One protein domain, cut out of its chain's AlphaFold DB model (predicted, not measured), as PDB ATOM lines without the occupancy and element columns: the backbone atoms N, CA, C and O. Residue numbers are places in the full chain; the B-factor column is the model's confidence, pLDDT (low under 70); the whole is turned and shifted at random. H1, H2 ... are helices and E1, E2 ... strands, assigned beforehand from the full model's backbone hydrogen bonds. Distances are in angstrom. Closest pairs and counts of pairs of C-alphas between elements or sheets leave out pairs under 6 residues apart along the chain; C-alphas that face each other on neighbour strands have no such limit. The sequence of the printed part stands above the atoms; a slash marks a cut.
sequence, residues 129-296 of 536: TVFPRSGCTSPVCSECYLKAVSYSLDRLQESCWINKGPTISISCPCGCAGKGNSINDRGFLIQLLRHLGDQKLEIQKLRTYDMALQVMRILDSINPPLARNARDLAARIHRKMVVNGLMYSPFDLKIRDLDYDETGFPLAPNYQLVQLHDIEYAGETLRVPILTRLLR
ATOM      1  N   THR A 129     317.867 363.195 376.368       63.22
ATOM      2  CA  THR A 129     316.571 363.726 375.889       63.22
ATOM      3  C   THR A 129     316.702 364.969 375.005       63.22
ATOM      4  O   THR A 129     315.857 365.206 374.148       63.22
ATOM      5  N   VAL A 130     317.789 365.728 375.159       57.91
ATOM      6  CA  VAL A 130     318.037 367.015 374.473       57.91
ATOM      7  C   VAL A 130     318.701 366.841 373.095       57.91
ATOM      8  O   VAL A 130     318.945 367.809 372.383       57.91
ATOM      9  N   PHE A 131     318.991 365.606 372.678       62.44
ATOM     10  CA  PHE A 131     319.897 365.338 371.558       62.44
ATOM     11  C   PHE A 131     319.193 364.546 370.446       62.44
ATOM     12  O   PHE A 131     319.441 363.344 370.281       62.44
ATOM     13  N   PRO A 132     318.277 365.180 369.685       55.12
ATOM     14  CA  PRO A 132     317.587 364.510 368.597       55.12
ATOM     15  C   PRO A 132     318.598 364.081 367.530       55.12
ATOM     16  O   PRO A 132     319.447 364.851 367.085       55.12
ATOM     17  N   ARG A 133     318.519 362.813 367.123       62.22
ATOM     18  CA  ARG A 133     319.242 362.308 365.957       62.22
ATOM     19  C   ARG A 133     318.409 362.584 364.719       62.22
ATOM     20  O   ARG A 133     317.278 362.105 364.631       62.22
ATOM     21  N   SER A 134     318.955 363.337 363.766       59.50
ATOM     22  CA  SER A 134     318.279 363.575 362.491       59.50
ATOM     23  C   SER A 134     318.082 362.245 361.761       59.50
ATOM     24  O   SER A 134     319.039 361.606 361.335       59.50
ATOM     25  N   GLY A 135     316.830 361.798 361.645       64.25
ATOM     26  CA  GLY A 135     316.472 360.601 360.879       64.25
ATOM     27  C   GLY A 135     316.711 359.249 361.569       64.25
ATOM     28  O   GLY A 135     316.582 358.228 360.902       64.25
ATOM     29  N   CYS A 136     317.021 359.202 362.875       75.12
ATOM     30  CA  CYS A 136     317.130 357.939 363.620       75.12
ATOM     31  C   CYS A 136     316.387 357.975 364.962       75.12
ATOM     32  O   CYS A 136     316.762 358.706 365.878       75.12
ATOM     33  N   THR A 137     315.385 357.107 365.110       78.31
ATOM     34  CA  THR A 137     314.590 356.950 366.339       78.31
ATOM     35  C   THR A 137     315.060 355.795 367.231       78.31
ATOM     36  O   THR A 137     314.595 355.671 368.363       78.31
ATOM     37  N   SER A 138     315.996 354.954 366.771       84.00
ATOM     38  CA  SER A 138     316.445 353.760 367.503       84.00
ATOM     39  C   SER A 138     317.052 354.140 368.854       84.00
ATOM     40  O   SER A 138     318.014 354.896 368.857       84.00
ATOM     41  N   PRO A 139     316.588 353.641 370.005       84.88
ATOM     42  CA  PRO A 139     317.047 354.102 371.319       84.88
ATOM     43  C   PRO A 139     318.538 353.816 371.567       84.88
ATOM     44  O   PRO A 139     318.983 352.674 371.483       84.88
ATOM     45  N   VAL A 140     319.314 354.849 371.915       85.81
ATOM     46  CA  VAL A 140     320.745 354.739 372.261       85.81
ATOM     47  C   VAL A 140     320.965 355.376 373.623       85.81
ATOM     48  O   VAL A 140     320.628 356.542 373.815       85.81
ATOM     49  N   CYS A 141     321.531 354.624 374.567       86.38
ATOM     50  CA  CYS A 141     321.844 355.170 375.884       86.38
ATOM     51  C   CYS A 141     322.958 356.223 375.811       86.38
ATOM     52  O   CYS A 141     323.840 356.160 374.951       86.38
ATOM     53  N   SER A 142     322.942 357.149 376.767       84.75
ATOM     54  CA  SER A 142     323.913 358.235 376.949       84.75
ATOM     55  C   SER A 142     325.360 357.763 376.825       84.75
ATOM     56  O   SER A 142     326.128 358.346 376.074       84.75
ATOM     57  N   GLU A 143     325.720 356.664 377.484       85.38
ATOM     58  CA  GLU A 143     327.081 356.120 377.448       85.38
ATOM     59  C   GLU A 143     327.514 355.693 376.036       85.38
ATOM     60  O   GLU A 143     328.603 356.042 375.587       85.38
ATOM     61  N   CYS A 144     326.659 354.965 375.307       86.94
ATOM     62  CA  CYS A 144     326.957 354.547 373.933       86.94
ATOM     63  C   CYS A 144     327.009 355.746 372.982       86.94
ATOM     64  O   CYS A 144     327.855 355.785 372.092       86.94
ATOM     65  N   TYR A 145     326.127 356.727 373.183       86.12
ATOM     66  CA  TYR A 145     326.116 357.954 372.394       86.12
ATOM     67  C   TYR A 145     327.398 358.767 372.609       86.12
ATOM     68  O   TYR A 145     328.068 359.120 371.646       86.12
ATOM     69  N   LEU A 146     327.788 359.001 373.864       86.06
ATOM     70  CA  LEU A 146     329.000 359.744 374.215       86.06
ATOM     71  C   LEU A 146     330.276 359.028 373.760       86.06
ATOM     72  O   LEU A 146     331.192 359.681 373.268       86.06
ATOM     73  N   LYS A 147     330.329 357.693 373.856       87.44
ATOM     74  CA  LYS A 147     331.435 356.896 373.300       87.44
ATOM     75  C   LYS A 147     331.550 357.070 371.788       87.44
ATOM     76  O   LYS A 147     332.648 357.293 371.289       87.44
ATOM     77  N   ALA A 148     330.432 357.018 371.069       86.50
ATOM     78  CA  ALA A 148     330.423 357.241 369.629       86.50
ATOM     79  C   ALA A 148     330.841 358.672 369.261       86.50
ATOM     80  O   ALA A 148     331.629 358.850 368.341       86.50
ATOM     81  N   VAL A 149     330.394 359.678 370.017       85.94
ATOM     82  CA  VAL A 149     330.822 361.074 369.833       85.94
ATOM     83  C   VAL A 149     332.325 361.213 370.046       85.94
ATOM     84  O   VAL A 149     333.023 361.743 369.190       85.94
ATOM     85  N   SER A 150     332.829 360.685 371.162       87.88
ATOM     86  CA  SER A 150     334.253 360.675 371.499       87.88
ATOM     87  C   SER A 150     335.093 360.031 370.393       87.88
ATOM     88  O   SER A 150     336.109 360.600 369.996       87.88
ATOM     89  N   TYR A 151     334.629 358.901 369.853       88.31
ATOM     90  CA  TYR A 151     335.260 358.203 368.736       88.31
ATOM     91  C   TYR A 151     335.218 359.014 367.433       88.31
ATOM     92  O   TYR A 151     336.225 359.117 366.738       88.31
ATOM     93  N   SER A 152     334.083 359.637 367.098       86.56
ATOM     94  CA  SER A 152     333.985 360.513 365.924       86.56
ATOM     95  C   SER A 152     334.936 361.703 366.009       86.56
ATOM     96  O   SER A 152     335.534 362.055 364.998       86.56
ATOM     97  N   LEU A 153     335.120 362.280 367.201       89.00
ATOM     98  CA  LEU A 153     336.083 363.359 367.425       89.00
ATOM     99  C   LEU A 153     337.532 362.885 367.256       89.00
ATOM    100  O   LEU A 153     338.316 363.603 366.649       89.00
ATOM    101  N   ASP A 154     337.884 361.677 367.711       88.75
ATOM    102  CA  ASP A 154     339.229 361.116 367.474       88.75
ATOM    103  C   ASP A 154     339.519 360.949 365.982       88.75
ATOM    104  O   ASP A 154     340.606 361.271 365.503       88.75
ATOM    105  N   ARG A 155     338.515 360.517 365.213       89.00
ATOM    106  CA  ARG A 155     338.634 360.363 363.758       89.00
ATOM    107  C   ARG A 155     338.754 361.682 362.998       89.00
ATOM    108  O   ARG A 155     339.066 361.659 361.803       89.00
ATOM    109  N   LEU A 156     338.519 362.830 363.637       88.94
ATOM    110  CA  LEU A 156     338.725 364.126 362.991       88.94
ATOM    111  C   LEU A 156     340.180 364.358 362.620       88.94
ATOM    112  O   LEU A 156     340.415 365.000 361.607       88.94
ATOM    113  N   GLN A 157     341.131 363.777 363.356       87.38
ATOM    114  CA  GLN A 157     342.554 363.933 363.049       87.38
ATOM    115  C   GLN A 157     342.925 363.463 361.639       87.38
ATOM    116  O   GLN A 157     343.844 363.992 361.018       87.38
ATOM    117  N   GLU A 158     342.178 362.491 361.117       85.62
ATOM    118  CA  GLU A 158     342.361 361.955 359.771       85.62
ATOM    119  C   GLU A 158     341.360 362.564 358.787       85.62
ATOM    120  O   GLU A 158     341.718 362.973 357.687       85.62
ATOM    121  N   SER A 159     340.087 362.638 359.183       88.38
ATOM    122  CA  SER A 159     339.007 363.035 358.275       88.38
ATOM    123  C   SER A 159     338.959 364.535 357.979       88.38
ATOM    124  O   SER A 159     338.434 364.908 356.930       88.38
ATOM    125  N   CYS A 160     339.540 365.397 358.825       89.19
ATOM    126  CA  CYS A 160     339.565 366.849 358.601       89.19
ATOM    127  C   CYS A 160     340.286 367.242 357.305       89.19
ATOM    128  O   CYS A 160     339.968 368.267 356.714       89.19
ATOM    129  N   TRP A 161     341.216 366.413 356.831       91.06
ATOM    130  CA  TRP A 161     341.910 366.648 355.570       91.06
ATOM    131  C   TRP A 161     340.994 366.456 354.362       91.06
ATOM    132  O   TRP A 161     341.139 367.131 353.355       91.06
ATOM    133  N   ILE A 162     340.023 365.549 354.446       88.38
ATOM    134  CA  ILE A 162     339.231 365.106 353.292       88.38
ATOM    135  C   ILE A 162     337.833 365.735 353.284       88.38
ATOM    136  O   ILE A 162     337.234 365.908 352.219       88.38
ATOM    137  N   ASN A 163     337.299 366.063 354.461       83.75
ATOM    138  CA  ASN A 163     335.979 366.663 354.600       83.75
ATOM    139  C   ASN A 163     335.915 368.024 353.885       83.75
ATOM    140  O   ASN A 163     336.870 368.798 353.905       83.75
ATOM    141  N   LYS A 164     334.775 368.303 353.243       74.12
ATOM    142  CA  LYS A 164     334.507 369.576 352.559       74.12
ATOM    143  C   LYS A 164     333.575 370.448 353.391       74.12
ATOM    144  O   LYS A 164     332.538 369.964 353.849       74.12
ATOM    145  N   GLY A 165     333.888 371.738 353.471       73.69
ATOM    146  CA  GLY A 165     333.093 372.727 354.187       73.69
ATOM    147  C   GLY A 165     333.322 372.672 355.699       73.69
ATOM    148  O   GLY A 165     333.857 371.695 356.210       73.69
ATOM    149  N   PRO A 166     332.856 373.676 356.459       71.56
ATOM    150  CA  PRO A 166     333.145 373.827 357.892       71.56
ATOM    151  C   PRO A 166     332.336 372.879 358.798       71.56
ATOM    152  O   PRO A 166     332.256 373.081 360.008       71.56
ATOM    153  N   THR A 167     331.682 371.879 358.216       76.56
ATOM    154  CA  THR A 167     330.629 371.096 358.853       76.56
ATOM    155  C   THR A 167     331.184 369.752 359.303       76.56
ATOM    156  O   THR A 167     331.481 368.885 358.479       76.56
ATOM    157  N   ILE A 168     331.285 369.543 360.615       81.12
ATOM    158  CA  ILE A 168     331.677 368.251 361.181       81.12
ATOM    159  C   ILE A 168     330.422 367.413 361.411       81.12
ATOM    160  O   ILE A 168     329.516 367.811 362.140       81.12
ATOM    161  N   SER A 169     330.366 366.226 360.805       78.25
ATOM    162  CA  SER A 169     329.260 365.287 361.005       78.25
ATOM    163  C   SER A 169     329.680 364.120 361.894       78.25
ATOM    164  O   SER A 169     330.736 363.518 361.706       78.25
ATOM    165  N   ILE A 170     328.831 363.787 362.864       76.56
ATOM    166  CA  ILE A 170     328.958 362.582 363.680       76.56
ATOM    167  C   ILE A 170     328.026 361.514 363.123       76.56
ATOM    168  O   ILE A 170     326.810 361.702 363.038       76.56
ATOM    169  N   SER A 171     328.597 360.368 362.762       76.62
ATOM    170  CA  SER A 171     327.837 359.203 362.311       76.62
ATOM    171  C   SER A 171     326.875 358.718 363.400       76.62
ATOM    172  O   SER A 171     327.201 358.760 364.587       76.62
ATOM    173  N   CYS A 172     325.692 358.213 363.017       79.12
ATOM    174  CA  CYS A 172     324.784 357.635 364.010       79.12
ATOM    175  C   CYS A 172     325.489 356.486 364.751       79.12
ATOM    176  O   CYS A 172     325.937 355.546 364.090       79.12
ATOM    177  N   PRO A 173     325.481 356.463 366.098       81.44
ATOM    178  CA  PRO A 173     326.032 355.346 366.874       81.44
ATOM    179  C   PRO A 173     325.379 353.997 366.542       81.44
ATOM    180  O   PRO A 173     325.948 352.939 366.770       81.44
ATOM    181  N   CYS A 174     324.157 354.047 366.014       80.06
ATOM    182  CA  CYS A 174     323.355 352.906 365.609       80.06
ATOM    183  C   CYS A 174     323.762 352.282 364.260       80.06
ATOM    184  O   CYS A 174     323.203 351.253 363.892       80.06
ATOM    185  N   GLY A 175     324.652 352.924 363.494       75.62
ATOM    186  CA  GLY A 175     325.065 352.464 362.165       75.62
ATOM    187  C   GLY A 175     324.042 352.683 361.042       75.62
ATOM    188  O   GLY A 175     324.266 352.220 359.928       75.62
ATOM    189  N   CYS A 176     322.924 353.380 361.286       78.50
ATOM    190  CA  CYS A 176     321.973 353.682 360.215       78.50
ATOM    191  C   CYS A 176     322.575 354.679 359.214       78.50
ATOM    192  O   CYS A 176     323.235 355.639 359.614       78.50
ATOM    193  N   ALA A 177     322.258 354.511 357.929       61.56
ATOM    194  CA  ALA A 177     322.715 355.373 356.834       61.56
ATOM    195  C   ALA A 177     322.106 356.798 356.833       61.56
ATOM    196  O   ALA A 177     322.247 357.533 355.857       61.56
ATOM    197  N   GLY A 178     321.399 357.196 357.898       59.12
ATOM    198  CA  GLY A 178     320.850 358.544 358.041       59.12
ATOM    199  C   GLY A 178     321.946 359.614 358.070       59.12
ATOM    200  O   GLY A 178     323.059 359.356 358.532       59.12
ATOM    201  N   LYS A 179     321.622 360.825 357.587       57.75
ATOM    202  CA  LYS A 179     322.502 362.003 357.673       57.75
ATOM    203  C   LYS A 179     322.935 362.170 359.132       57.75
ATOM    204  O   LYS A 179     322.088 362.392 359.996       57.75
ATOM    205  N   GLY A 180     324.229 361.989 359.393       60.53
ATOM    206  CA  GLY A 180     324.812 362.133 360.723       60.53
ATOM    207  C   GLY A 180     324.470 363.483 361.352       60.53
ATOM    208  O   GLY A 180     324.143 364.444 360.655       60.53
ATOM    209  N   ASN A 181     324.549 363.563 362.678       67.88
ATOM    210  CA  ASN A 181     324.287 364.813 363.378       67.88
ATOM    211  C   ASN A 181     325.429 365.790 363.092       67.88
ATOM    212  O   ASN A 181     326.592 365.493 363.373       67.88
ATOM    213  N   SER A 182     325.092 366.951 362.542       70.75
ATOM    214  CA  SER A 182     326.047 368.033 362.340       70.75
ATOM    215  C   SER A 182     326.387 368.676 363.680       70.75
ATOM    216  O   SER A 182     325.496 369.176 364.363       70.75
ATOM    217  N   ILE A 183     327.664 368.693 364.050       70.44
ATOM    218  CA  ILE A 183     328.169 369.528 365.136       70.44
ATOM    219  C   ILE A 183     328.783 370.758 364.492       70.44
ATOM    220  O   ILE A 183     329.941 370.743 364.089       70.44
ATOM    221  N   ASN A 184     327.973 371.805 364.384       67.88
ATOM    222  CA  ASN A 184     328.432 373.112 363.909       67.88
ATOM    223  C   ASN A 184     328.523 374.123 365.056       67.88
ATOM    224  O   ASN A 184     329.204 375.135 364.934       67.88
ATOM    225  N   ASP A 185     327.850 373.845 366.175       74.88
ATOM    226  CA  ASP A 185     327.869 374.688 367.360       74.88
ATOM    227  C   ASP A 185     328.828 374.120 368.416       74.88
ATOM    228  O   ASP A 185     328.647 373.020 368.949       74.88
ATOM    229  N   ARG A 186     329.854 374.908 368.739       82.12
ATOM    230  CA  ARG A 186     330.819 374.595 369.795       82.12
ATOM    231  C   ARG A 186     330.149 374.563 371.172       82.12
ATOM    232  O   ARG A 186     330.530 373.741 372.004       82.12
ATOM    233  N   GLY A 187     329.148 375.416 371.414       81.31
ATOM    234  CA  GLY A 187     328.389 375.448 372.667       81.31
ATOM    235  C   GLY A 187     327.660 374.130 372.922       81.31
ATOM    236  O   GLY A 187     327.780 373.543 374.000       81.31
ATOM    237  N   PHE A 188     326.990 373.616 371.893       79.88
ATOM    238  CA  PHE A 188     326.366 372.298 371.891       79.88
ATOM    239  C   PHE A 188     327.356 371.164 372.198       79.88
ATOM    240  O   PHE A 188     327.067 370.297 373.027       79.88
ATOM    241  N   LEU A 189     328.550 371.177 371.592       84.50
ATOM    242  CA  LEU A 189     329.573 370.165 371.869       84.50
ATOM    243  C   LEU A 189     330.057 370.207 373.330       84.50
ATOM    244  O   LEU A 189     330.215 369.153 373.942       84.50
ATOM    245  N   ILE A 190     330.235 371.396 373.912       84.50
ATOM    246  CA  ILE A 190     330.600 371.549 375.332       84.50
ATOM    247  C   ILE A 190     329.533 370.914 376.229       84.50
ATOM    248  O   ILE A 190     329.855 370.124 377.115       84.50
ATOM    249  N   GLN A 191     328.253 371.215 375.988       83.19
ATOM    250  CA  GLN A 191     327.157 370.629 376.768       83.19
ATOM    251  C   GLN A 191     327.163 369.101 376.687       83.19
ATOM    252  O   GLN A 191     326.957 368.424 377.695       83.19
ATOM    253  N   LEU A 192     327.439 368.550 375.506       82.00
ATOM    254  CA  LEU A 192     327.512 367.112 375.296       82.00
ATOM    255  C   LEU A 192     328.700 366.480 376.035       82.00
ATOM    256  O   LEU A 192     328.522 365.495 376.747       82.00
ATOM    257  N   LEU A 193     329.897 367.056 375.911       84.56
ATOM    258  CA  LEU A 193     331.114 366.509 376.515       84.56
ATOM    259  C   LEU A 193     331.118 366.593 378.043       84.56
ATOM    260  O   LEU A 193     331.649 365.684 378.675       84.56
ATOM    261  N   ARG A 194     330.442 367.577 378.653       84.75
ATOM    262  CA  ARG A 194     330.262 367.641 380.118       84.75
ATOM    263  C   ARG A 194     329.634 366.375 380.708       84.75
ATOM    264  O   ARG A 194     329.926 366.013 381.844       84.75
ATOM    265  N   HIS A 195     328.814 365.662 379.932       82.56
ATOM    266  CA  HIS A 195     328.198 364.405 380.369       82.56
ATOM    267  C   HIS A 195     329.187 363.226 380.441       82.56
ATOM    268  O   HIS A 195     328.822 362.169 380.954       82.56
ATOM    269  N   LEU A 196     330.424 363.380 379.947       78.75
ATOM    270  CA  LEU A 196     331.492 362.391 380.131       78.75
ATOM    271  C   LEU A 196     331.976 362.329 381.584       78.75
ATOM    272  O   LEU A 196     332.484 361.291 381.996       78.75
ATOM    273  N   GLY A 197     331.830 363.417 382.350       77.12
ATOM    274  CA  GLY A 197     332.302 363.488 383.736       77.12
ATOM    275  C   GLY A 197     333.831 363.489 383.888       77.12
ATOM    276  O   GLY A 197     334.321 363.314 384.999       77.12
ATOM    277  N   ASP A 198     334.580 363.689 382.799       84.19
ATOM    278  CA  ASP A 198     336.044 363.784 382.782       84.19
ATOM    279  C   ASP A 198     336.465 365.108 382.134       84.19
ATOM    280  O   ASP A 198     336.427 365.273 380.912       84.19
ATOM    281  N   GLN A 199     336.885 366.056 382.974       84.44
ATOM    282  CA  GLN A 199     337.276 367.400 382.549       84.44
ATOM    283  C   GLN A 199     338.514 367.394 381.637       84.44
ATOM    284  O   GLN A 199     338.622 368.221 380.732       84.44
ATOM    285  N   LYS A 200     339.460 366.469 381.847       85.31
ATOM    286  CA  LYS A 200     340.675 366.384 381.026       85.31
ATOM    287  C   LYS A 200     340.325 365.885 379.628       85.31
ATOM    288  O   LYS A 200     340.787 366.459 378.639       85.31
ATOM    289  N   LEU A 201     339.487 364.853 379.555       85.25
ATOM    290  CA  LEU A 201     338.997 364.313 378.294       85.25
ATOM    291  C   LEU A 201     338.141 365.342 377.545       85.25
ATOM    292  O   LEU A 201     338.335 365.523 376.347       85.25
ATOM    293  N   GLU A 202     337.259 366.072 378.234       86.06
ATOM    294  CA  GLU A 202     336.478 367.173 377.649       86.06
ATOM    295  C   GLU A 202     337.385 368.201 376.955       86.06
ATOM    296  O   GLU A 202     337.205 368.482 375.768       86.06
ATOM    297  N   ILE A 203     338.406 368.708 377.656       84.69
ATOM    298  CA  ILE A 203     339.348 369.699 377.109       84.69
ATOM    299  C   ILE A 203     340.088 369.142 375.887       84.69
ATOM    300  O   ILE A 203     340.224 369.834 374.875       84.69
ATOM    301  N   GLN A 204     340.555 367.893 375.952       86.56
ATOM    302  CA  GLN A 204     341.259 367.245 374.844       86.56
ATOM    303  C   GLN A 204     340.370 367.112 373.597       86.56
ATOM    304  O   GLN A 204     340.809 367.388 372.476       86.56
ATOM    305  N   LYS A 205     339.108 366.711 373.780       88.50
ATOM    306  CA  LYS A 205     338.140 366.533 372.689       88.50
ATOM    307  C   LYS A 205     337.741 367.863 372.058       88.50
ATOM    308  O   LYS A 205     337.691 367.952 370.833       88.50
ATOM    309  N   LEU A 206     337.538 368.901 372.872       85.81
ATOM    310  CA  LEU A 206     337.290 370.260 372.384       85.81
ATOM    311  C   LEU A 206     338.478 370.798 371.587       85.81
ATOM    312  O   LEU A 206     338.277 371.318 370.496       85.81
ATOM    313  N   ARG A 207     339.712 370.602 372.070       83.88
ATOM    314  CA  ARG A 207     340.911 370.983 371.308       83.88
ATOM    315  C   ARG A 207     340.962 370.264 369.963       83.88
ATOM    316  O   ARG A 207     341.240 370.897 368.953       83.88
ATOM    317  N   THR A 208     340.678 368.964 369.943       87.50
ATOM    318  CA  THR A 208     340.685 368.178 368.700       87.50
ATOM    319  C   THR A 208     339.667 368.719 367.696       87.50
ATOM    320  O   THR A 208     339.996 368.904 366.528       87.50
ATOM    321  N   TYR A 209     338.453 369.030 368.158       86.94
ATOM    322  CA  TYR A 209     337.411 369.653 367.344       86.94
ATOM    323  C   TYR A 209     337.835 371.027 366.803       86.94
ATOM    324  O   TYR A 209     337.748 371.265 365.599       86.94
ATOM    325  N   ASP A 210     338.336 371.905 367.677       83.81
ATOM    326  CA  ASP A 210     338.758 373.257 367.310       83.81
ATOM    327  C   ASP A 210     339.900 373.208 366.270       83.81
ATOM    328  O   ASP A 210     339.837 373.901 365.257       83.81
ATOM    329  N   MET A 211     340.903 372.340 366.456       83.56
ATOM    330  CA  MET A 211     342.017 372.174 365.504       83.56
ATOM    331  C   MET A 211     341.574 371.562 364.174       83.56
ATOM    332  O   MET A 211     342.020 372.007 363.117       83.56
ATOM    333  N   ALA A 212     340.659 370.590 364.192       87.44
ATOM    334  CA  ALA A 212     340.114 370.005 362.969       87.44
ATOM    335  C   ALA A 212     339.392 371.053 362.111       87.44
ATOM    336  O   ALA A 212     339.605 371.107 360.900       87.44
ATOM    337  N   LEU A 213     338.591 371.925 362.737       84.31
ATOM    338  CA  LEU A 213     337.947 373.039 362.042       84.31
ATOM    339  C   LEU A 213     338.962 374.013 361.446       84.31
ATOM    340  O   LEU A 213     338.734 374.512 360.348       84.31
ATOM    341  N   GLN A 214     340.071 374.279 362.140       80.69
ATOM    342  CA  GLN A 214     341.127 375.143 361.611       80.69
ATOM    343  C   GLN A 214     341.785 374.542 360.372       80.69
ATOM    344  O   GLN A 214     341.863 375.212 359.346       80.69
ATOM    345  N   VAL A 215     342.177 373.265 360.424       85.19
ATOM    346  CA  VAL A 215     342.731 372.562 359.256       85.19
ATOM    347  C   VAL A 215     341.740 372.594 358.090       85.19
ATOM    348  O   VAL A 215     342.117 372.954 356.980       85.19
ATOM    349  N   MET A 216     340.459 372.305 358.337       87.06
ATOM    350  CA  MET A 216     339.417 372.353 357.303       87.06
ATOM    351  C   MET A 216     339.268 373.753 356.693       87.06
ATOM    352  O   MET A 216     339.229 373.881 355.474       87.06
ATOM    353  N   ARG A 217     339.254 374.810 357.517       84.12
ATOM    354  CA  ARG A 217     339.188 376.206 357.047       84.12
ATOM    355  C   ARG A 217     340.394 376.584 356.198       84.12
ATOM    356  O   ARG A 217     340.212 377.172 355.138       84.12
ATOM    357  N   ILE A 218     341.600 376.215 356.634       83.00
ATOM    358  CA  ILE A 218     342.833 376.434 355.872       83.00
ATOM    359  C   ILE A 218     342.721 375.744 354.509       83.00
ATOM    360  O   ILE A 218     342.898 376.387 353.477       83.00
ATOM    361  N   LEU A 219     342.351 374.462 354.477       87.00
ATOM    362  CA  LEU A 219     342.258 373.696 353.233       87.00
ATOM    363  C   LEU A 219     341.155 374.195 352.290       87.00
ATOM    364  O   LEU A 219     341.313 374.117 351.070       87.00
ATOM    365  N   ASP A 220     340.037 374.675 352.835       86.12
ATOM    366  CA  ASP A 220     338.916 375.222 352.062       86.12
ATOM    367  C   ASP A 220     339.170 376.650 351.564       86.12
ATOM    368  O   ASP A 220     338.529 377.083 350.609       86.12
ATOM    369  N   SER A 221     340.121 377.364 352.165       85.00
ATOM    370  CA  SER A 221     340.532 378.699 351.723       85.00
ATOM    371  C   SER A 221     341.464 378.702 350.507       85.00
ATOM    372  O   SER A 221     341.642 379.736 349.862       85.00
ATOM    373  N   ILE A 222     342.060 377.550 350.180       86.25
ATOM    374  CA  ILE A 222     343.004 377.410 349.068       86.25
ATOM    375  C   ILE A 222     342.250 377.469 347.737       86.25
ATOM    376  O   ILE A 222     341.328 376.688 347.496       86.25
ATOM    377  N   ASN A 223     342.687 378.376 346.861       84.19
ATOM    378  CA  ASN A 223     342.124 378.592 345.532       84.19
ATOM    379  C   ASN A 223     343.186 378.348 344.429       84.19
ATOM    380  O   ASN A 223     344.312 378.844 344.555       84.19
ATOM    381  N   PRO A 224     342.869 377.617 343.340       89.00
ATOM    382  CA  PRO A 224     341.700 376.746 343.155       89.00
ATOM    383  C   PRO A 224     341.560 375.656 344.236       89.00
ATOM    384  O   PRO A 224     342.567 375.273 344.840       89.00
ATOM    385  N   PRO A 225     340.333 375.140 344.472       89.69
ATOM    386  CA  PRO A 225     340.088 374.100 345.464       89.69
ATOM    387  C   PRO A 225     340.925 372.852 345.199       89.69
ATOM    388  O   PRO A 225     340.982 372.346 344.078       89.69
ATOM    389  N   LEU A 226     341.519 372.315 346.259       90.75
ATOM    390  CA  LEU A 226     342.349 371.121 346.169       90.75
ATOM    391  C   LEU A 226     341.528 369.860 345.885       90.75
ATOM    392  O   LEU A 226     340.454 369.643 346.460       90.75
ATOM    393  N   ALA A 227     342.082 368.987 345.047       92.06
ATOM    394  CA  ALA A 227     341.523 367.670 344.785       92.06
ATOM    395  C   ALA A 227     341.579 366.773 346.037       92.06
ATOM    396  O   ALA A 227     342.414 366.939 346.930       92.06
ATOM    397  N   ARG A 228     340.664 365.797 346.120       91.94
ATOM    398  CA  ARG A 228     340.537 364.913 347.292       91.94
ATOM    399  C   ARG A 228     341.807 364.086 347.532       91.94
ATOM    400  O   ARG A 228     342.216 363.938 348.677       91.94
ATOM    401  N   ASN A 229     342.398 363.560 346.462       92.62
ATOM    402  CA  ASN A 229     343.663 362.819 346.480       92.62
ATOM    403  C   ASN A 229     344.839 363.702 346.925       92.62
ATOM    404  O   ASN A 229     345.640 363.253 347.733       92.62
ATOM    405  N   ALA A 230     344.897 364.969 346.501       93.06
ATOM    406  CA  ALA A 230     345.924 365.907 346.955       93.06
ATOM    407  C   ALA A 230     345.841 366.180 348.468       93.06
ATOM    408  O   ALA A 230     346.858 366.182 349.161       93.06
ATOM    409  N   ARG A 231     344.625 366.351 349.012       93.56
ATOM    410  CA  ARG A 231     344.433 366.513 350.463       93.56
ATOM    411  C   ARG A 231     344.760 365.235 351.252       93.56
ATOM    412  O   ARG A 231     345.310 365.322 352.346       93.56
ATOM    413  N   ASP A 232     344.440 364.061 350.708       92.81
ATOM    414  CA  ASP A 232     344.800 362.765 351.305       92.81
ATOM    415  C   ASP A 232     346.324 362.554 351.334       92.81
ATOM    416  O   ASP A 232     346.890 362.185 352.367       92.81
ATOM    417  N   LEU A 233     347.004 362.888 350.234       92.81
ATOM    418  CA  LEU A 233     348.460 362.861 350.139       92.81
ATOM    419  C   LEU A 233     349.109 363.825 351.141       92.81
ATOM    420  O   LEU A 233     350.009 363.418 351.874       92.81
ATOM    421  N   ALA A 234     348.591 365.053 351.265       93.12
ATOM    422  CA  ALA A 234     349.030 365.991 352.298       93.12
ATOM    423  C   ALA A 234     348.921 365.372 353.696       93.12
ATOM    424  O   ALA A 234     349.894 365.376 354.450       93.12
ATOM    425  N   ALA A 235     347.772 364.776 354.033       93.12
ATOM    426  CA  ALA A 235     347.559 364.137 355.328       93.12
ATOM    427  C   ALA A 235     348.594 363.036 355.612       93.12
ATOM    428  O   ALA A 235     349.079 362.908 356.740       93.12
ATOM    429  N   ARG A 236     348.952 362.243 354.595       92.50
ATOM    430  CA  ARG A 236     349.973 361.192 354.699       92.50
ATOM    431  C   ARG A 236     351.370 361.758 354.923       92.50
ATOM    432  O   ARG A 236     352.044 361.293 355.843       92.50
ATOM    433  N   ILE A 237     351.766 362.778 354.159       91.94
ATOM    434  CA  ILE A 237     353.064 363.452 354.313       91.94
ATOM    435  C   ILE A 237     353.203 364.020 355.729       91.94
ATOM    436  O   ILE A 237     354.165 363.702 356.428       91.94
ATOM    437  N   HIS A 238     352.206 364.774 356.208       91.56
ATOM    438  CA  HIS A 238     352.244 365.361 357.553       91.56
ATOM    439  C   HIS A 238     352.347 364.285 358.628       91.56
ATOM    440  O   HIS A 238     353.173 364.382 359.531       91.56
ATOM    441  N   ARG A 239     351.553 363.215 358.519       91.62
ATOM    442  CA  ARG A 239     351.597 362.104 359.476       91.62
ATOM    443  C   ARG A 239     352.979 361.449 359.504       91.62
ATOM    444  O   ARG A 239     353.490 361.160 360.584       91.62
ATOM    445  N   LYS A 240     353.602 361.259 358.336       91.50
ATOM    446  CA  LYS A 240     354.961 360.717 358.216       91.50
ATOM    447  C   LYS A 240     355.990 361.634 358.879       91.50
ATOM    448  O   LYS A 240     356.796 361.150 359.672       91.50
ATOM    449  N   MET A 241     355.933 362.940 358.618       89.69
ATOM    450  CA  MET A 241     356.836 363.924 359.228       89.69
ATOM    451  C   MET A 241     356.663 364.009 360.749       89.69
ATOM    452  O   MET A 241     357.651 364.079 361.478       89.69
ATOM    453  N   VAL A 242     355.424 363.941 361.247       90.56
ATOM    454  CA  VAL A 242     355.122 363.938 362.687       90.56
ATOM    455  C   VAL A 242     355.705 362.700 363.371       90.56
ATOM    456  O   VAL A 242     356.380 362.834 364.390       90.56
ATOM    457  N   VAL A 243     355.505 361.504 362.805       91.44
ATOM    458  CA  VAL A 243     356.037 360.245 363.368       91.44
ATOM    459  C   VAL A 243     357.568 360.234 363.407       91.44
ATOM    460  O   VAL A 243     358.146 359.680 364.336       91.44
ATOM    461  N   ASN A 244     358.223 360.876 362.437       89.94
ATOM    462  CA  ASN A 244     359.684 360.999 362.400       89.94
ATOM    463  C   ASN A 244     360.219 362.195 363.203       89.94
ATOM    464  O   ASN A 244     361.418 362.446 363.189       89.94
ATOM    465  N   GLY A 245     359.355 362.928 363.912       88.75
ATOM    466  CA  GLY A 245     359.774 364.037 364.764       88.75
ATOM    467  C   GLY A 245     360.294 365.255 364.000       88.75
ATOM    468  O   GLY A 245     361.028 366.035 364.588       88.75
ATOM    469  N   LEU A 246     359.904 365.429 362.733       88.12
ATOM    470  CA  LEU A 246     360.258 366.578 361.882       88.12
ATOM    471  C   LEU A 246     359.181 367.673 361.918       88.12
ATOM    472  O   LEU A 246     359.424 368.829 361.588       88.12
ATOM    473  N   MET A 247     357.970 367.315 362.348       88.75
ATOM    474  CA  MET A 247     356.811 368.202 362.387       88.75
ATOM    475  C   MET A 247     356.050 368.033 363.712       88.75
ATOM    476  O   MET A 247     356.069 366.966 364.331       88.75
ATOM    477  N   TYR A 248     355.403 369.090 364.189       86.56
ATOM    478  CA  TYR A 248     354.421 369.024 365.269       86.56
ATOM    479  C   TYR A 248     353.086 368.507 364.736       86.56
ATOM    480  O   TYR A 248     352.669 368.853 363.632       86.56
ATOM    481  N   SER A 249     352.373 367.704 365.528       86.38
ATOM    482  CA  SER A 249     350.991 367.375 365.180       86.38
ATOM    483  C   SER A 249     350.152 368.658 365.174       86.38
ATOM    484  O   SER A 249     350.224 369.415 366.150       86.38
ATOM    485  N   PRO A 250     349.288 368.876 364.162       78.62
ATOM    486  CA  PRO A 250     348.313 369.967 364.188       78.62
ATOM    487  C   PRO A 250     347.451 369.962 365.463       78.62
ATOM    488  O   PRO A 250     346.938 370.996 365.878       78.62
ATOM    489  N   PHE A 251     347.300 368.795 366.100       82.56
ATOM    490  CA  PHE A 251     346.467 368.584 367.285       82.56
ATOM    491  C   PHE A 251     347.218 368.726 368.618       82.56
ATOM    492  O   PHE A 251     346.576 368.815 369.668       82.56
ATOM    493  N   ASP A 252     348.553 368.789 368.587       73.31
ATOM    494  CA  ASP A 252     349.392 368.930 369.787       73.31
ATOM    495  C   ASP A 252     349.762 370.387 370.093       73.31
ATOM    496  O   ASP A 252     350.203 370.684 371.209       73.31
ATOM    497  N   LEU A 253     349.546 371.307 369.144       63.38
ATOM    498  CA  LEU A 253     349.803 372.732 369.336       63.38
ATOM    499  C   LEU A 253     349.044 373.266 370.556       63.38
ATOM    500  O   LEU A 253     347.862 372.960 370.778       63.38
ATOM    501  N   LYS A 254     349.709 374.084 371.383       59.41
ATOM    502  CA  LYS A 254     348.968 374.838 372.392       59.41
ATOM    503  C   LYS A 254     348.175 375.892 371.643       59.41
ATOM    504  O   LYS A 254     348.681 376.565 370.762       59.41
ATOM    505  N   ILE A 255     346.931 376.074 372.057       48.75
ATOM    506  CA  ILE A 255     346.006 377.055 371.486       48.75
ATOM    507  C   ILE A 255     346.598 378.488 371.461       48.75
ATOM    508  O   ILE A 255     346.202 379.288 370.630       48.75
ATOM    509  N   ARG A 256     347.570 378.799 372.334       41.53
ATOM    510  CA  ARG A 256     348.293 380.087 372.381       41.53
ATOM    511  C   ARG A 256     349.472 380.207 371.405       41.53
ATOM    512  O   ARG A 256     349.984 381.302 371.257       41.53
ATOM    513  N   ASP A 257     349.892 379.109 370.781       49.12
ATOM    514  CA  ASP A 257     350.928 379.094 369.736       49.12
ATOM    515  C   ASP A 257     350.317 379.349 368.339       49.12
ATOM    516  O   ASP A 257     351.013 379.327 367.324       49.12
ATOM    517  N   LEU A 258     348.997 379.560 368.292       47.91
ATOM    518  CA  LEU A 258     348.237 380.027 367.144       47.91
ATOM    519  C   LEU A 258     347.856 381.476 367.450       47.91
ATOM    520  O   LEU A 258     346.963 381.714 368.262       47.91
ATOM    521  N   ASP A 259     348.581 382.431 366.870       39.28
ATOM    522  CA  ASP A 259     348.308 383.855 367.058       39.28
ATOM    523  C   ASP A 259     346.851 384.157 366.670       39.28
ATOM    524  O   ASP A 259     346.406 383.892 365.551       39.28
ATOM    525  N   TYR A 260     346.086 384.651 367.640       43.88
ATOM    526  CA  TYR A 260     344.727 385.139 367.445       43.88
ATOM    527  C   TYR A 260     344.786 386.573 366.921       43.88
ATOM    528  O   TYR A 260     345.554 387.375 367.452       43.88
ATOM    529  N   ASP A 261     343.941 386.929 365.951       40.56
ATOM    530  CA  ASP A 261     343.621 388.343 365.748       40.56
ATOM    531  C   ASP A 261     342.719 388.870 366.879       40.56
ATOM    532  O   ASP A 261     342.075 388.102 367.603       40.56
ATOM    533  N   GLU A 262     342.654 390.197 367.031       37.75
ATOM    534  CA  GLU A 262     341.839 390.886 368.047       37.75
ATOM    535  C   GLU A 262     340.324 390.595 367.935       37.75
ATOM    536  O   GLU A 262     339.552 390.995 368.807       37.75
ATOM    537  N   THR A 263     339.878 389.867 366.902       43.19
ATOM    538  CA  THR A 263     338.471 389.519 366.659       43.19
ATOM    539  C   THR A 263     338.129 388.054 366.942       43.19
ATOM    540  O   THR A 263     336.961 387.670 366.861       43.19
ATOM    541  N   GLY A 264     339.107 387.226 367.329       46.59
ATOM    542  CA  GLY A 264     338.880 385.814 367.650       46.59
ATOM    543  C   GLY A 264     338.588 384.937 366.427       46.59
ATOM    544  O   GLY A 264     338.084 383.818 366.582       46.59
ATOM    545  N   PHE A 265     338.919 385.414 365.224       38.97
ATOM    546  CA  PHE A 265     338.922 384.616 364.004       38.97
ATOM    547  C   PHE A 265     340.358 384.156 363.690       38.97
ATOM    548  O   PHE A 265     341.327 384.825 364.042       38.97
ATOM    549  N   PRO A 266     340.545 382.969 363.086       44.69
ATOM    550  CA  PRO A 266     341.850 382.600 362.555       44.69
ATOM    551  C   PRO A 266     342.228 383.571 361.433       44.69
ATOM    552  O   PRO A 266     341.467 383.725 360.475       44.69
ATOM    553  N   LEU A 267     343.394 384.203 361.592       42.84
ATOM    554  CA  LEU A 267     344.001 385.124 360.634       42.84
ATOM    555  C   LEU A 267     343.950 384.545 359.215       42.84
ATOM    556  O   LEU A 267     344.193 383.355 359.000       42.84
ATOM    557  N   ALA A 268     343.600 385.405 358.261       38.06
ATOM    558  CA  ALA A 268     343.393 385.047 356.868       38.06
ATOM    559  C   ALA A 268     344.584 384.260 356.260       38.06
ATOM    560  O   ALA A 268     345.739 384.487 356.631       38.06
ATOM    561  N   PRO A 269     344.325 383.353 355.303       39.00
ATOM    562  CA  PRO A 269     345.370 382.648 354.566       39.00
ATOM    563  C   PRO A 269     346.244 383.637 353.782       39.00
ATOM    564  O   PRO A 269     345.730 384.615 353.244       39.00
ATOM    565  N   ASN A 270     347.535 383.307 353.660       46.03
ATOM    566  CA  ASN A 270     348.618 384.081 353.032       46.03
ATOM    567  C   ASN A 270     349.136 385.216 353.929       46.03
ATOM    568  O   ASN A 270     348.775 386.373 353.753       46.03
ATOM    569  N   TYR A 271     350.051 384.924 354.862       44.22
ATOM    570  CA  TYR A 271     351.450 385.075 354.436       44.22
ATOM    571  C   TYR A 271     352.526 384.198 355.114       44.22
ATOM    572  O   TYR A 271     353.689 384.520 354.924       44.22
ATOM    573  N   GLN A 272     352.232 383.120 355.878       52.78
ATOM    574  CA  GLN A 272     353.317 382.243 356.415       52.78
ATOM    575  C   GLN A 272     352.907 380.912 357.098       52.78
ATOM    576  O   GLN A 272     353.541 380.490 358.063       52.78
ATOM    577  N   LEU A 273     351.855 380.214 356.635       62.53
ATOM    578  CA  LEU A 273     351.421 378.952 357.280       62.53
ATOM    579  C   LEU A 273     351.408 377.713 356.376       62.53
ATOM    580  O   LEU A 273     351.616 376.612 356.886       62.53
ATOM    581  N   VAL A 274     351.148 377.869 355.073       77.44
ATOM    582  CA  VAL A 274     350.983 376.754 354.127       77.44
ATOM    583  C   VAL A 274     351.701 377.063 352.824       77.44
ATOM    584  O   VAL A 274     351.466 378.115 352.237       77.44
ATOM    585  N   GLN A 275     352.530 376.139 352.353       86.38
ATOM    586  CA  GLN A 275     353.098 376.168 351.008       86.38
ATOM    587  C   GLN A 275     352.425 375.110 350.140       86.38
ATOM    588  O   GLN A 275     352.083 374.032 350.623       86.38
ATOM    589  N   LEU A 276     352.222 375.421 348.863       89.88
ATOM    590  CA  LEU A 276     351.672 374.491 347.882       89.88
ATOM    591  C   LEU A 276     352.810 373.986 347.008       89.88
ATOM    592  O   LEU A 276     353.544 374.792 346.448       89.88
ATOM    593  N   HIS A 277     352.925 372.668 346.906       90.31
ATOM    594  CA  HIS A 277     353.955 372.007 346.118       90.31
ATOM    595  C   HIS A 277     353.314 371.052 345.128       90.31
ATOM    596  O   HIS A 277     352.396 370.316 345.487       90.31
ATOM    597  N   ASP A 278     353.810 371.057 343.899       89.69
ATOM    598  CA  ASP A 278     353.424 370.073 342.898       89.69
ATOM    599  C   ASP A 278     354.236 368.795 343.133       89.69
ATOM    600  O   ASP A 278     355.467 368.807 343.089       89.69
ATOM    601  N   ILE A 279     353.535 367.711 343.468       89.69
ATOM    602  CA  ILE A 279     354.117 366.418 343.836       89.69
ATOM    603  C   ILE A 279     353.587 365.365 342.872       89.69
ATOM    604  O   ILE A 279     352.372 365.194 342.741       89.69
ATOM    605  N   GLU A 280     354.494 364.650 342.214       87.62
ATOM    606  CA  GLU A 280     354.137 363.496 341.397       87.62
ATOM    607  C   GLU A 280     353.799 362.317 342.306       87.62
ATOM    608  O   GLU A 280     354.581 361.905 343.160       87.62
ATOM    609  N   TYR A 281     352.592 361.783 342.160       85.19
ATOM    610  CA  TYR A 281     352.147 360.659 342.961       85.19
ATOM    611  C   TYR A 281     351.171 359.798 342.168       85.19
ATOM    612  O   TYR A 281     350.150 360.277 341.679       85.19
ATOM    613  N   ALA A 282     351.476 358.502 342.062       83.81
ATOM    614  CA  ALA A 282     350.677 357.534 341.307       83.81
ATOM    615  C   ALA A 282     350.435 357.923 339.827       83.81
ATOM    616  O   ALA A 282     349.390 357.600 339.268       83.81
ATOM    617  N   GLY A 283     351.411 358.587 339.194       84.06
ATOM    618  CA  GLY A 283     351.351 358.989 337.782       84.06
ATOM    619  C   GLY A 283     350.593 360.293 337.507       84.06
ATOM    620  O   GLY A 283     350.388 360.630 336.345       84.06
ATOM    621  N   GLU A 284     350.188 361.028 338.545       89.25
ATOM    622  CA  GLU A 284     349.552 362.346 338.439       89.25
ATOM    623  C   GLU A 284     350.359 363.395 339.217       89.25
ATOM    624  O   GLU A 284     350.883 363.108 340.294       89.25
ATOM    625  N   THR A 285     350.411 364.630 338.717       90.69
ATOM    626  CA  THR A 285     350.950 365.774 339.464       90.69
ATOM    627  C   THR A 285     349.846 366.387 340.318       90.69
ATOM    628  O   THR A 285     348.835 366.875 339.806       90.69
ATOM    629  N   LEU A 286     350.019 366.358 341.638       92.50
ATOM    630  CA  LEU A 286     349.048 366.859 342.604       92.50
ATOM    631  C   LEU A 286     349.565 368.126 343.277       92.50
ATOM    632  O   LEU A 286     350.688 368.158 343.765       92.50
ATOM    633  N   ARG A 287     348.704 369.143 343.393       92.25
ATOM    634  CA  ARG A 287     348.993 370.363 344.159       92.25
ATOM    635  C   ARG A 287     348.771 370.103 345.647       92.25
ATOM    636  O   ARG A 287     347.636 370.135 346.126       92.25
ATOM    637  N   VAL A 288     349.829 369.801 346.382       93.25
ATOM    638  CA  VAL A 288     349.765 369.337 347.771       93.25
ATOM    639  C   VAL A 288     350.077 370.476 348.750       93.25
ATOM    640  O   VAL A 288     351.133 371.101 348.648       93.25
ATOM    641  N   PRO A 289     349.197 370.763 349.728       92.44
ATOM    642  CA  PRO A 289     349.481 371.726 350.788       92.44
ATOM    643  C   PRO A 289     350.384 371.124 351.861       92.44
ATOM    644  O   PRO A 289     350.074 370.069 352.408       92.44
ATOM    645  N   ILE A 290     351.442 371.845 352.223       90.56
ATOM    646  CA  ILE A 290     352.327 371.568 353.354       90.56
ATOM    647  C   ILE A 290     352.179 372.691 354.381       90.56
ATOM    648  O   ILE A 290     352.479 373.845 354.085       90.56
ATOM    649  N   LEU A 291     351.711 372.366 355.587       87.75
ATOM    650  CA  LEU A 291     351.547 373.298 356.705       87.75
ATOM    651  C   LEU A 291     352.923 373.602 357.326       87.75
ATOM    652  O   LEU A 291     353.288 373.052 358.367       87.75
ATOM    653  N   THR A 292     353.714 374.455 356.675       84.50
ATOM    654  CA  THR A 292     355.121 374.707 357.024       84.50
ATOM    655  C   THR A 292     355.324 375.239 358.440       84.50
ATOM    656  O   THR A 292     356.352 374.959 359.043       84.50
ATOM    657  N   ARG A 293     354.329 375.903 359.042       79.94
ATOM    658  CA  ARG A 293     354.399 376.344 360.450       79.94
ATOM    659  C   ARG A 293     354.531 375.195 361.451       79.94
ATOM    660  O   ARG A 293     354.996 375.408 362.570       79.94
ATOM    661  N   LEU A 294     354.084 374.000 361.068       85.06
ATOM    662  CA  LEU A 294     354.198 372.807 361.896       85.06
ATOM    663  C   LEU A 294     355.589 372.185 361.823       85.06
ATOM    664  O   LEU A 294     355.902 371.359 362.681       85.06
ATOM    665  N   LEU A 295     356.405 372.530 360.824       87.00
ATOM    666  CA  LEU A 295     357.772 372.033 360.741       87.00
ATOM    667  C   LEU A 295     358.531 372.470 361.993       87.00
ATOM    668  O   LEU A 295     358.424 373.606 362.461       87.00
ATOM    669  N   ARG A 296     359.262 371.528 362.580       88.88
ATOM    670  CA  ARG A 296     360.177 371.851 363.669       88.88
ATOM    671  C   ARG A 296     361.350 372.603 363.076       88.88
ATOM    672  O   ARG A 296     361.754 372.319 361.956       88.88
TER     673      ARG A 296
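What this domain is: This is residues 129 to 296 of the 536 residues of the protein "RING-type domain-containing protein" of Fusarium oxysporum NRRL 32931 (UniProt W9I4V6). The long helix H4 runs through the middle, with H1 meeting it at a slant, H2 packing on it after H1, H3 making a helical hairpin with it, and the small strand hairpin E1 and E2 near H1. At the other end of the domain H5 packs on strand E4 of a longer hairpin, E3 and E4, and residues 260 to 265 stick out as a loop. The printed part has 168 residues, with five named helices and four named strands in the order H1 H2 E1 E2 H3 H4 H5 E3 E4; the class is mixed, helices and strands, and both two-stranded sheets are antiparallel. The whole is compact, with a radius of gyration of the C-alphas of 17.4 A, and spans 49 by 38 by 31 A.

How they stand to each other: H1, residues 142 to 154, touches the hub H4, residues 199 to 221, with its residues 150 to 154 alone; the closest C-alphas, of Leu 153 and Tyr 209, are 6.4 A apart, at a steep tilt of 45 degrees, the same way. H2, residues 156 to 159, touches H4, the C-alphas of Leu 156 and Ala 212 being closest at 6.0 A. E1, residues 168 to 170, and E2, residues 181 to 183, form an antiparallel hairpin, with N 170 and O 181 at 2.9 A. The closest C-alphas of H1 and E1, of Ser 152 and Ile 170, are 5.9 A apart. H3, residues 186 to 194, touches H4 in a helical hairpin at a shallow tilt of 27 degrees, opposite ways; the C-alphas of Leu 193 and Glu 202 are closest at 5.5 A. H5, residues 228 to 243, is apart from H1 and H3. It comes to 5.2 A of E4, residues 284 to 290, between the C-alphas of Ala 230 and Val 288. E3, residues 275 to 281, and E4 form an antiparallel hairpin, with N 277 and O 288 at 2.9 A; H5 and E3 are near each other. In H1, H3, H4 and H5 every O i to N i+4 pair is within hydrogen-bond range; H2 is too short for one.

Where its parts are: H1 begins at C-alpha 142 (323.913, 358.235, 376.949) and is 18.2 A long. H4 is 33.0 A long, from C-alpha 199 at (337.276, 367.400, 382.549). H5 is 22.8 A, E3 17.5 A and E4 17.8 A long; E4 ends at C-alpha 290 (352.327, 371.568, 353.354).

The domain as a whole: The C-alphas farthest apart, of Thr 129 and Gly 283, are 51.8 A apart. The printed part has no cut. The link from H5 to E3, 31 residues, is long. Residues 129 to 135, 177 to 181, 184 and 253 to 273 are under pLDDT 70.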